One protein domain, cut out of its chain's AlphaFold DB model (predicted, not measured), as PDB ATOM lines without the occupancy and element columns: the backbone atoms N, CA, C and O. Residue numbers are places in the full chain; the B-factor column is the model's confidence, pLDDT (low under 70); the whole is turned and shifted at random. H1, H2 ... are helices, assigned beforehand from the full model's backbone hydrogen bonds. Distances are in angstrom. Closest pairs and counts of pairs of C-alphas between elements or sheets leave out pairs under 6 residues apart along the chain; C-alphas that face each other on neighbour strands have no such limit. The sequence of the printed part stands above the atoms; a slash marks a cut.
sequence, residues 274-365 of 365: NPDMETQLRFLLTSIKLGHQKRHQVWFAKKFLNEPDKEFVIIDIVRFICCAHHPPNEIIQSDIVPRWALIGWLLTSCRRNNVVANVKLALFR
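What this domain is: This is residues 274 to 365 of the 365 residues of an uncharacterized protein of Phaseolus angularis (UniProt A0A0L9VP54). Three helices, H3, H5 and H6, make an up-and-down bundle, each running against the one before it, and H1 and H2 cross its side away from H6 at a steep angle. Short H4 lies beyond one end of the bundle, in the loop from H3 to H5. The 92 printed residues are all-helix in class, with six named helices, H1 to H6 in chain order, and no named strand. The whole is compact, radius of gyration of the C-alphas 12.7 A, spanning 36 by 28 by 24 A.

How they stand to each other: Begin with H3, residues 310 to 323. It touches H6, residues 353 to 364, the same way at a shallow tilt of 10 degrees; the closest C-alphas, Ile 315 and Val 359, are 4.9 A apart. H3 touches H5, residues 339 to 348, opposite ways at a shallow tilt of 17 degrees; the closest C-alphas, Val 318 and Ile 343, are 6.5 A apart. H1, residues 275 to 286, and H2, residues 294 to 304, form a hairpin and only just touch, with 3 pairs of C-alphas within 8 A, the closest Leu 284 and His 296 at 7.2 A. H1 and H3 are near each other, as are H2 and H5. H4, residues 329 to 332, is close to H1 but not clearly touching: C-alphas 286 and 331 are 6.8 A apart. Every O i to N i+4 pair is within hydrogen-bond range in H1, H2, H5 and H6, and 7 of 10 in H3; H4 is too short for one.

Where its parts are: Find C-alpha 310 at (190.453, 246.498, 305.603); H3 runs 20.8 A to C-alpha 323. H6 spans 16.9 A, ending at (183.263, 227.977, 297.395), and H1 16.0 A.

The domain as a whole: The farthest C-alphas, Pro 308 and Glu 330, are 38.0 A apart. The printed part has no cut and no long link; only residue 365 has pLDDT under 70.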
ATOM      1  N   ASN A 274     177.702 247.999 303.792       91.31
ATOM      2  CA  ASN A 274     177.044 249.276 304.031       91.31
ATOM      3  C   ASN A 274     176.451 249.840 302.716       91.31
ATOM      4  O   ASN A 274     176.900 249.462 301.627       91.31
ATOM      5  N   PRO A 275     175.445 250.730 302.787       91.06
ATOM      6  CA  PRO A 275     174.735 251.203 301.596       91.06
ATOM      7  C   PRO A 275     175.638 251.812 300.509       91.06
ATOM      8  O   PRO A 275     175.473 251.516 299.332       91.06
ATOM      9  N   ASP A 276     176.637 252.609 300.892       91.56
ATOM     10  CA  ASP A 276     177.570 253.265 299.961       91.56
ATOM     11  C   ASP A 276     178.455 252.246 299.218       91.56
ATOM     12  O   ASP A 276     178.638 252.317 297.998       91.56
ATOM     13  N   MET A 277     178.949 251.237 299.940       95.00
ATOM     14  CA  MET A 277     179.692 250.126 299.355       95.00
ATOM     15  C   MET A 277     178.815 249.317 298.396       95.00
ATOM     16  O   MET A 277     179.265 248.987 297.299       95.00
ATOM     17  N   GLU A 278     177.564 249.035 298.771       95.75
ATOM     18  CA  GLU A 278     176.608 248.342 297.903       95.75
ATOM     19  C   GLU A 278     176.378 249.122 296.605       95.75
ATOM     20  O   GLU A 278     176.482 248.538 295.525       95.75
ATOM     21  N   THR A 279     176.115 250.429 296.688       95.25
ATOM     22  CA  THR A 279     175.910 251.287 295.512       95.25
ATOM     23  C   THR A 279     177.108 251.231 294.565       95.25
ATOM     24  O   THR A 279     176.927 251.028 293.362       95.25
ATOM     25  N   GLN A 280     178.334 251.346 295.082       96.81
ATOM     26  CA  GLN A 280     179.538 251.312 294.244       96.81
ATOM     27  C   GLN A 280     179.820 249.927 293.650       96.81
ATOM     28  O   GLN A 280     180.201 249.833 292.481       96.81
ATOM     29  N   LEU A 281     179.606 248.851 294.416       97.06
ATOM     30  CA  LEU A 281     179.745 247.481 293.913       97.06
ATOM     31  C   LEU A 281     178.712 247.179 292.827       97.06
ATOM     32  O   LEU A 281     179.058 246.589 291.805       97.06
ATOM     33  N   ARG A 282     177.455 247.597 293.020       96.81
ATOM     34  CA  ARG A 282     176.405 247.432 292.009       96.81
ATOM     35  C   ARG A 282     176.748 248.209 290.749       96.81
ATOM     36  O   ARG A 282     176.748 247.608 289.688       96.81
ATOM     37  N   PHE A 283     177.147 249.474 290.866       97.06
ATOM     38  CA  PHE A 283     177.552 250.281 289.713       97.06
ATOM     39  C   PHE A 283     178.688 249.632 288.903       97.06
ATOM     40  O   PHE A 283     178.605 249.539 287.678       97.06
ATOM     41  N   LEU A 284     179.714 249.101 289.582       96.44
ATOM     42  CA  LEU A 284     180.789 248.333 288.944       96.44
ATOM     43  C   LEU A 284     180.269 247.121 288.153       96.44
ATOM     44  O   LEU A 284     180.805 246.826 287.091       96.44
ATOM     45  N   LEU A 285     179.251 246.429 288.667       96.12
ATOM     46  CA  LEU A 285     178.730 245.173 288.119       96.12
ATOM     47  C   LEU A 285     177.535 245.335 287.167       96.12
ATOM     48  O   LEU A 285     177.117 244.355 286.557       96.12
ATOM     49  N   THR A 286     176.958 246.534 287.050       96.62
ATOM     50  CA  THR A 286     175.778 246.788 286.201       96.62
ATOM     51  C   THR A 286     175.989 247.873 285.156       96.62
ATOM     52  O   THR A 286     175.128 248.052 284.301       96.62
ATOM     53  N   SER A 287     177.073 248.647 285.237       96.56
ATOM     54  CA  SER A 287     177.220 249.858 284.414       96.56
ATOM     55  C   SER A 287     178.605 250.038 283.803       96.56
ATOM     56  O   SER A 287     178.754 250.813 282.861       96.56
ATOM     57  N   ILE A 288     179.626 249.344 284.308       97.56
ATOM     58  CA  ILE A 288     180.997 249.486 283.815       97.56
ATOM     59  C   ILE A 288     181.326 248.369 282.838       97.56
ATOM     60  O   ILE A 288     181.134 247.198 283.147       97.56
ATOM     61  N   LYS A 289     181.872 248.740 281.681       97.31
ATOM     62  CA  LYS A 289     182.349 247.803 280.662       97.31
ATOM     63  C   LYS A 289     183.673 247.155 281.061       97.31
ATOM     64  O   LYS A 289     184.542 247.806 281.652       97.31
ATOM     65  N   LEU A 290     183.847 245.888 280.706       96.50
ATOM     66  CA  LEU A 290     185.094 245.156 280.861       96.50
ATOM     67  C   LEU A 290     186.214 245.866 280.083       96.50
ATOM     68  O   LEU A 290     186.068 246.220 278.921       96.50
ATOM     69  N   GLY A 291     187.333 246.098 280.762       95.50
ATOM     70  CA  GLY A 291     188.453 246.918 280.297       95.50
ATOM     71  C   GLY A 291     188.457 248.333 280.887       95.50
ATOM     72  O   GLY A 291     189.525 248.929 281.020       95.50
ATOM     73  N   HIS A 292     187.308 248.869 281.316       96.44
ATOM     74  CA  HIS A 292     187.186 250.248 281.821       96.44
ATOM     75  C   HIS A 292     187.118 250.340 283.359       96.44
ATOM     76  O   HIS A 292     187.062 251.430 283.931       96.44
ATOM     77  N   GLN A 293     187.178 249.210 284.067       96.44
ATOM     78  CA  GLN A 293     186.997 249.153 285.522       96.44
ATOM     79  C   GLN A 293     188.159 249.689 286.362       96.44
ATOM     80  O   GLN A 293     187.952 249.989 287.536       96.44
ATOM     81  N   LYS A 294     189.364 249.847 285.798       96.31
ATOM     82  CA  LYS A 294     190.587 250.150 286.568       96.31
ATOM     83  C   LYS A 294     190.443 251.385 287.464       96.31
ATOM     84  O   LYS A 294     190.791 251.338 288.640       96.31
ATOM     85  N   ARG A 295     189.907 252.491 286.936       96.88
ATOM     86  CA  ARG A 295     189.737 253.739 287.707       96.88
ATOM     87  C   ARG A 295     188.731 253.570 288.847       96.88
ATOM     88  O   ARG A 295     189.000 254.003 289.963       96.88
ATOM     89  N   HIS A 296     187.611 252.901 288.581       96.88
ATOM     90  CA  HIS A 296     186.569 252.638 289.574       96.88
ATOM     91  C   HIS A 296     187.052 251.687 290.674       96.88
ATOM     92  O   HIS A 296     186.792 251.930 291.848       96.88
ATOM     93  N   GLN A 297     187.825 250.663 290.313       96.88
ATOM     94  CA  GLN A 297     188.503 249.772 291.254       96.88
ATOM     95  C   GLN A 297     189.467 250.536 292.168       96.88
ATOM     96  O   GLN A 297     189.421 250.371 293.385       96.88
ATOM     97  N   VAL A 298     190.296 251.426 291.610       96.31
ATOM     98  CA  VAL A 298     191.213 252.268 292.400       96.31
ATOM     99  C   VAL A 298     190.444 253.169 293.367       96.31
ATOM    100  O   VAL A 298     190.827 253.278 294.529       96.31
ATOM    101  N   TRP A 299     189.351 253.793 292.925       96.62
ATOM    102  CA  TRP A 299     188.506 254.613 293.798       96.62
ATOM    103  C   TRP A 299     187.853 253.805 294.917       96.62
ATOM    104  O   TRP A 299     187.901 254.225 296.074       96.62
ATOM    105  N   PHE A 300     187.315 252.633 294.588       96.88
ATOM    106  CA  PHE A 300     186.724 251.729 295.565       96.88
ATOM    107  C   PHE A 300     187.760 251.282 296.602       96.88
ATOM    108  O   PHE A 300     187.528 251.403 297.804       96.88
ATOM    109  N   ALA A 301     188.934 250.824 296.156       95.44
ATOM    110  CA  ALA A 301     189.999 250.389 297.052       95.44
ATOM    111  C   ALA A 301     190.507 251.536 297.930       95.44
ATOM    112  O   ALA A 301     190.653 251.350 299.136       95.44
ATOM    113  N   LYS A 302     190.702 252.733 297.361       94.94
ATOM    114  CA  LYS A 302     191.101 253.921 298.127       94.94
ATOM    115  C   LYS A 302     190.116 254.215 299.260       94.94
ATOM    116  O   LYS A 302     190.548 254.600 300.342       94.94
ATOM    117  N   LYS A 303     188.818 254.042 299.007       93.44
ATOM    118  CA  LYS A 303     187.757 254.350 299.967       93.44
ATOM    119  C   LYS A 303     187.537 253.254 301.011       93.44
ATOM    120  O   LYS A 303     187.297 253.580 302.165       93.44
ATOM    121  N   PHE A 304     187.598 251.980 300.621       94.12
ATOM    122  CA  PHE A 304     187.141 250.880 301.479       94.12
ATOM    123  C   PHE A 304     188.214 249.860 301.860       94.12
ATOM    124  O   PHE A 304     188.001 249.127 302.819       94.12
ATOM    125  N   LEU A 305     189.337 249.783 301.138       94.06
ATOM    126  CA  LEU A 305     190.335 248.707 301.281       94.06
ATOM    127  C   LEU A 305     191.757 249.207 301.596       94.06
ATOM    128  O   LEU A 305     192.664 248.397 301.768       94.06
ATOM    129  N   ASN A 306     191.986 250.523 301.632       88.50
ATOM    130  CA  ASN A 306     193.342 251.076 301.666       88.50
ATOM    131  C   ASN A 306     194.039 250.898 303.025       88.50
ATOM    132  O   ASN A 306     195.242 250.656 303.067       88.50
ATOM    133  N   GLU A 307     193.301 250.969 304.130       86.44
ATOM    134  CA  GLU A 307     193.878 250.881 305.476       86.44
ATOM    135  C   GLU A 307     194.394 249.467 305.812       86.44
ATOM    136  O   GLU A 307     193.973 248.473 305.197       86.44
ATOM    137  N   PRO A 308     195.325 249.343 306.778       76.38
ATOM    138  CA  PRO A 308     195.660 248.060 307.389       76.38
ATOM    139  C   PRO A 308     194.380 247.372 307.893       76.38
ATOM    140  O   PRO A 308     193.461 248.031 308.359       76.38
ATOM    141  N   ASP A 309     194.280 246.056 307.724       85.38
ATOM    142  CA  ASP A 309     193.119 245.225 308.105       85.38
ATOM    143  C   ASP A 309     191.819 245.366 307.301       85.38
ATOM    144  O   ASP A 309     191.018 244.427 307.300       85.38
ATOM    145  N   LYS A 310     191.637 246.408 306.484       89.56
ATOM    146  CA  LYS A 310     190.453 246.498 305.603       89.56
ATOM    147  C   LYS A 310     190.363 245.393 304.547       89.56
ATOM    148  O   LYS A 310     189.293 245.155 303.997       89.56
ATOM    149  N   GLU A 311     191.440 244.646 304.310       91.12
ATOM    150  CA  GLU A 311     191.396 243.447 303.464       91.12
ATOM    151  C   GLU A 311     190.461 242.350 304.013       91.12
ATOM    152  O   GLU A 311     189.942 241.561 303.230       91.12
ATOM    153  N   PHE A 312     190.169 242.306 305.322       90.81
ATOM    154  CA  PHE A 312     189.208 241.335 305.869       90.81
ATOM    155  C   PHE A 312     187.780 241.575 305.363       90.81
ATOM    156  O   PHE A 312     186.993 240.635 305.266       90.81
ATOM    157  N   VAL A 313     187.456 242.813 304.976       94.12
ATOM    158  CA  VAL A 313     186.159 243.170 304.383       94.12
ATOM    159  C   VAL A 313     185.975 242.519 303.007       94.12
ATOM    160  O   VAL A 313     184.846 242.289 302.576       94.12
ATOM    161  N   ILE A 314     187.062 242.125 302.331       96.25
ATOM    162  CA  ILE A 314     187.003 241.440 301.032       96.25
ATOM    163  C   ILE A 314     186.205 240.134 301.124       96.25
ATOM    164  O   ILE A 314     185.479 239.795 300.189       96.25
ATOM    165  N   ILE A 315     186.282 239.430 302.258       95.00
ATOM    166  CA  ILE A 315     185.517 238.200 302.504       95.00
ATOM    167  C   ILE A 315     184.014 238.489 302.371       95.00
ATOM    168  O   ILE A 315     183.308 237.785 301.648       95.00
ATOM    169  N   ASP A 316     183.543 239.559 303.011       95.81
ATOM    170  CA  ASP A 316     182.137 239.967 302.997       95.81
ATOM    171  C   ASP A 316     181.708 240.460 301.604       95.81
ATOM    172  O   ASP A 316     180.628 240.107 301.123       95.81
ATOM    173  N   ILE A 317     182.582 241.199 300.909       97.12
ATOM    174  CA  ILE A 317     182.343 241.662 299.532       97.12
ATOM    175  C   ILE A 317     182.178 240.471 298.580       97.12
ATOM    176  O   ILE A 317     181.247 240.449 297.774       97.12
ATOM    177  N   VAL A 318     183.035 239.453 298.680       96.88
ATOM    178  CA  VAL A 318     182.925 238.247 297.844       96.88
ATOM    179  C   VAL A 318     181.631 237.488 298.144       96.88
ATOM    180  O   VAL A 318     180.941 237.094 297.200       96.88
ATOM    181  N   ARG A 319     181.226 237.358 299.418       95.19
ATOM    182  CA  ARG A 319     179.908 236.788 299.767       95.19
ATOM    183  C   ARG A 319     178.769 237.570 299.123       95.19
ATOM    184  O   ARG A 319     177.883 236.963 298.530       95.19
ATOM    185  N   PHE A 320     178.802 238.899 299.179       96.25
ATOM    186  CA  PHE A 320     177.798 239.737 298.521       96.25
ATOM    187  C   PHE A 320     177.737 239.499 297.004       96.25
ATOM    188  O   PHE A 320     176.651 239.264 296.469       96.25
ATOM    189  N   ILE A 321     178.881 239.485 296.312       96.62
ATOM    190  CA  ILE A 321     178.928 239.262 294.857       96.62
ATOM    191  C   ILE A 321     178.356 237.881 294.493       96.62
ATOM    192  O   ILE A 321     177.619 237.742 293.512       96.62
ATOM    193  N   CYS A 322     178.671 236.852 295.279       93.94
ATOM    194  CA  CYS A 322     178.213 235.491 295.015       93.94
ATOM    195  C   CYS A 322     176.738 235.278 295.375       93.94
ATOM    196  O   CYS A 322     176.018 234.605 294.631       93.94
ATOM    197  N   CYS A 323     176.290 235.822 296.508       91.56
ATOM    198  CA  CYS A 323     175.016 235.458 297.126       91.56
ATOM    199  C   CYS A 323     173.910 236.500 296.978       91.56
ATOM    200  O   CYS A 323     172.748 236.120 297.077       91.56
ATOM    201  N   ALA A 324     174.242 237.776 296.769       92.94
ATOM    202  CA  ALA A 324     173.276 238.877 296.739       92.94
ATOM    203  C   ALA A 324     173.242 239.646 295.409       92.94
ATOM    204  O   ALA A 324     172.273 240.360 295.143       92.94
ATOM    205  N   HIS A 325     174.260 239.491 294.559       93.94
ATOM    206  CA  HIS A 325     174.269 240.059 293.216       93.94
ATOM    207  C   HIS A 325     174.025 238.981 292.147       93.94
ATOM    208  O   HIS A 325     174.890 238.151 291.843       93.94
ATOM    209  N   HIS A 326     172.831 239.019 291.558       92.69
ATOM    210  CA  HIS A 326     172.405 238.152 290.462       92.69
ATOM    211  C   HIS A 326     172.046 239.033 289.257       92.69
ATOM    212  O   HIS A 326     170.924 239.534 289.199       92.69
ATOM    213  N   PRO A 327     173.008 239.301 288.352       92.38
ATOM    214  CA  PRO A 327     172.748 240.130 287.186       92.38
ATOM    215  C   PRO A 327     171.753 239.431 286.244       92.38
ATOM    216  O   PRO A 327     171.798 238.203 286.130       92.38
ATOM    217  N   PRO A 328     170.858 240.187 285.588       94.62
ATOM    218  CA  PRO A 328     169.920 239.644 284.616       94.62
ATOM    219  C   PRO A 328     170.649 239.226 283.325       94.62
ATOM    220  O   PRO A 328     171.813 239.585 283.109       94.62
ATOM    221  N   ASN A 329     169.980 238.449 282.469       95.75
ATOM    222  CA  ASN A 329     170.599 237.833 281.289       95.75
ATOM    223  C   ASN A 329     171.181 238.863 280.314       95.75
ATOM    224  O   ASN A 329     172.232 238.608 279.729       95.75
ATOM    225  N   GLU A 330     170.557 240.034 280.192       96.25
ATOM    226  CA  GLU A 330     171.027 241.119 279.329       96.25
ATOM    227  C   GLU A 330     172.403 241.616 279.782       96.25
ATOM    228  O   GLU A 330     173.280 241.842 278.956       96.25
ATOM    229  N   ILE A 331     172.626 241.718 281.099       94.69
ATOM    230  CA  ILE A 331     173.935 242.087 281.650       94.69
ATOM    231  C   ILE A 331     174.937 240.949 281.430       94.69
ATOM    232  O   ILE A 331     176.071 241.214 281.033       94.69
ATOM    233  N   ILE A 332     174.538 239.690 281.638       93.81
ATOM    234  CA  ILE A 332     175.423 238.524 281.457       93.81
ATOM    235  C   ILE A 332     175.923 238.405 280.008       93.81
ATOM    236  O   ILE A 332     177.065 238.005 279.794       93.81
ATOM    237  N   GLN A 333     175.085 238.750 279.031       94.88
ATOM    238  CA  GLN A 333     175.402 238.693 277.599       94.88
ATOM    239  C   GLN A 333     176.043 239.985 277.059       94.88
ATOM    240  O   GLN A 333     176.353 240.065 275.872       94.88
ATOM    241  N   SER A 334     176.235 240.997 277.909       96.31
ATOM    242  CA  SER A 334     176.820 242.286 277.530       96.31
ATOM    243  C   SER A 334     178.340 242.337 277.723       96.31
ATOM    244  O   SER A 334     178.975 241.374 278.151       96.31
ATOM    245  N   ASP A 335     178.926 243.504 277.452       96.44
ATOM    246  CA  ASP A 335     180.324 243.820 277.740       96.44
ATOM    247  C   ASP A 335     180.547 244.373 279.160       96.44
ATOM    248  O   ASP A 335     181.637 244.859 279.456       96.44
ATOM    249  N   ILE A 336     179.554 244.305 280.056       97.62
ATOM    250  CA  ILE A 336     179.682 244.731 281.457       97.62
ATOM    251  C   ILE A 336     180.663 243.822 282.218       97.62
ATOM    252  O   ILE A 336     180.770 242.622 281.962       97.62
ATOM    253  N   VAL A 337     181.393 244.394 283.183       96.69
ATOM    254  CA  VAL A 337     182.346 243.677 284.041       96.69
ATOM    255  C   VAL A 337     181.661 242.472 284.700       96.69
ATOM    256  O   VAL A 337     180.767 242.643 285.534       96.69
ATOM    257  N   PRO A 338     182.107 241.238 284.408       96.69
ATOM    258  CA  PRO A 338     181.510 240.055 284.993       96.69
ATOM    259  C   PRO A 338     181.957 239.884 286.449       96.69
ATOM    260  O   PRO A 338     183.065 240.262 286.843       96.69
ATOM    261  N   ARG A 339     181.120 239.212 287.251       97.00
ATOM    262  CA  ARG A 339     181.386 238.944 288.679       97.00
ATOM    263  C   ARG A 339     182.770 238.335 288.934       97.00
ATOM    264  O   ARG A 339     183.449 238.742 289.874       97.00
ATOM    265  N   TRP A 340     183.201 237.391 288.094       96.25
ATOM    266  CA  TRP A 340     184.491 236.710 288.251       96.25
ATOM    267  C   TRP A 340     185.683 237.667 288.110       96.25
ATOM    268  O   TRP A 340     186.673 237.499 288.817       96.25
ATOM    269  N   ALA A 341     185.585 238.694 287.258       97.06
ATOM    270  CA  ALA A 341     186.665 239.657 287.052       97.06
ATOM    271  C   ALA A 341     186.841 240.546 288.288       97.06
ATOM    272  O   ALA A 341     187.966 240.807 288.718       97.06
ATOM    273  N   LEU A 342     185.727 240.956 288.907       97.31
ATOM    274  CA  LEU A 342     185.759 241.711 290.156       97.31
ATOM    275  C   LEU A 342     186.306 240.863 291.318       97.31
ATOM    276  O   LEU A 342     187.146 241.348 292.071       97.31
ATOM    277  N   ILE A 343     185.896 239.594 291.432       97.75
ATOM    278  CA  ILE A 343     186.429 238.657 292.440       97.75
ATOM    279  C   ILE A 343     187.934 238.429 292.241       97.75
ATOM    280  O   ILE A 343     188.687 238.444 293.214       97.75
ATOM    281  N   GLY A 344     188.390 238.267 290.994       97.19
ATOM    282  CA  GLY A 344     189.811 238.140 290.671       97.19
ATOM    283  C   GLY A 344     190.618 239.348 291.150       97.19
ATOM    284  O   GLY A 344     191.626 239.188 291.833       97.19
ATOM    285  N   TRP A 345     190.131 240.561 290.885       97.31
ATOM    286  CA  TRP A 345     190.760 241.786 291.387       97.31
ATOM    287  C   TRP A 345     190.777 241.868 292.925       97.31
ATOM    288  O   TRP A 345     191.801 242.211 293.523       97.31
ATOM    289  N   LEU A 346     189.678 241.503 293.587       97.25
ATOM    290  CA  LEU A 346     189.607 241.469 295.049       97.25
ATOM    291  C   LEU A 346     190.626 240.490 295.655       97.25
ATOM    292  O   LEU A 346     191.294 240.827 296.630       97.25
ATOM    293  N   LEU A 347     190.819 239.318 295.044       96.06
ATOM    294  CA  LEU A 347     191.852 238.362 295.456       96.06
ATOM    295  C   LEU A 347     193.263 238.953 295.334       96.06
ATOM    296  O   LEU A 347     194.067 238.771 296.243       96.06
ATOM    297  N   THR A 348     193.549 239.712 294.270       94.62
ATOM    298  CA  THR A 348     194.845 240.412 294.124       94.62
ATOM    299  C   THR A 348     195.040 241.560 295.117       94.62
ATOM    300  O   THR A 348     196.164 242.000 295.328       94.62
ATOM    301  N   SER A 349     193.958 242.039 295.739       93.88
ATOM    302  CA  SER A 349     194.001 243.107 296.744       93.88
ATOM    303  C   SER A 349     194.270 242.583 298.163       93.88
ATOM    304  O   SER A 349     194.503 243.377 299.074       93.88
ATOM    305  N   CYS A 350     194.239 241.262 298.366       94.12
ATOM    306  CA  CYS A 350     194.589 240.639 299.638       94.12
ATOM    307  C   CYS A 350     196.109 240.688 299.849       94.12
ATOM    308  O   CYS A 350     196.883 240.328 298.965       94.12
ATOM    309  N   ARG A 351     196.533 241.100 301.042       92.50
ATOM    310  CA  ARG A 351     197.940 241.263 301.435       92.50
ATOM    311  C   ARG A 351     198.450 240.061 302.223       92.50
ATOM    312  O   ARG A 351     199.632 239.742 302.144       92.50
ATOM    313  N   ARG A 352     197.577 239.391 302.987       92.75
ATOM    314  CA  ARG A 352     197.947 238.233 303.818       92.75
ATOM    315  C   ARG A 352     197.391 236.912 303.277       92.75
ATOM    316  O   ARG A 352     196.238 236.815 302.859       92.75
ATOM    317  N   ASN A 353     198.189 235.850 303.389       93.00
ATOM    318  CA  ASN A 353     197.827 234.507 302.913       93.00
ATOM    319  C   ASN A 353     196.602 233.911 303.626       93.00
ATOM    320  O   ASN A 353     195.792 233.231 302.997       93.00
ATOM    321  N   ASN A 354     196.435 234.179 304.924       90.31
ATOM    322  CA  ASN A 354     195.255 233.737 305.673       90.31
ATOM    323  C   ASN A 354     193.970 234.415 305.164       90.31
ATOM    324  O   ASN A 354     192.930 233.769 305.080       90.31
ATOM    325  N   VAL A 355     194.045 235.688 304.760       92.25
ATOM    326  CA  VAL A 355     192.914 236.407 304.159       92.25
ATOM    327  C   VAL A 355     192.557 235.784 302.815       92.25
ATOM    328  O   VAL A 355     191.395 235.458 302.594       92.25
ATOM    329  N   VAL A 356     193.547 235.501 301.961       95.12
ATOM    330  CA  VAL A 356     193.329 234.794 300.685       95.12
ATOM    331  C   VAL A 356     192.643 233.441 300.898       95.12
ATOM    332  O   VAL A 356     191.697 233.113 300.180       95.12
ATOM    333  N   ALA A 357     193.086 232.653 301.882       93.19
ATOM    334  CA  ALA A 357     192.465 231.369 302.213       93.19
ATOM    335  C   ALA A 357     190.992 231.533 302.628       93.19
ATOM    336  O   ALA A 357     190.127 230.812 302.124       93.19
ATOM    337  N   ASN A 358     190.689 232.528 303.463       92.44
ATOM    338  CA  ASN A 358     189.320 232.810 303.898       92.44
ATOM    339  C   ASN A 358     188.433 233.332 302.760       92.44
ATOM    340  O   ASN A 358     187.267 232.948 302.666       92.44
ATOM    341  N   VAL A 359     188.973 234.152 301.854       94.94
ATOM    342  CA  VAL A 359     188.248 234.614 300.660       94.94
ATOM    343  C   VAL A 359     187.939 233.441 299.729       94.94
ATOM    344  O   VAL A 359     186.814 233.323 299.247       94.94
ATOM    345  N   LYS A 360     188.891 232.521 299.519       94.19
ATOM    346  CA  LYS A 360     188.646 231.282 298.761       94.19
ATOM    347  C   LYS A 360     187.557 230.437 299.422       94.19
ATOM    348  O   LYS A 360     186.646 229.982 298.737       94.19
ATOM    349  N   LEU A 361     187.589 230.275 300.745       91.50
ATOM    350  CA  LEU A 361     186.539 229.554 301.470       91.50
ATOM    351  C   LEU A 361     185.160 230.213 301.289       91.50
ATOM    352  O   LEU A 361     184.173 229.516 301.066       91.50
ATOM    353  N   ALA A 362     185.096 231.545 301.338       91.62
ATOM    354  CA  ALA A 362     183.880 232.323 301.107       91.62
ATOM    355  C   ALA A 362     183.372 232.279 299.654       91.62
ATOM    356  O   ALA A 362     182.195 232.552 299.421       91.62
ATOM    357  N   LEU A 363     184.236 231.956 298.688       90.81
ATOM    358  CA  LEU A 363     183.871 231.785 297.282       90.81
ATOM    359  C   LEU A 363     183.209 230.424 297.015       90.81
ATOM    360  O   LEU A 363     182.272 230.354 296.221       90.81
ATOM    361  N   PHE A 364     183.703 229.357 297.652       82.19
ATOM    362  CA  PHE A 364     183.263 227.977 297.395       82.19
ATOM    363  C   PHE A 364     182.185 227.456 298.360       82.19
ATOM    364  O   PHE A 364     181.542 226.447 298.069       82.19
ATOM    365  N   ARG A 365     181.970 228.129 299.493       64.38
ATOM    366  CA  ARG A 365     180.773 227.974 300.340       64.38
ATOM    367  C   ARG A 365     179.767 229.073 300.035       64.38
ATOM    368  O   ARG A 365     178.608 229.021 300.493       64.38
TER     369      ARG A 365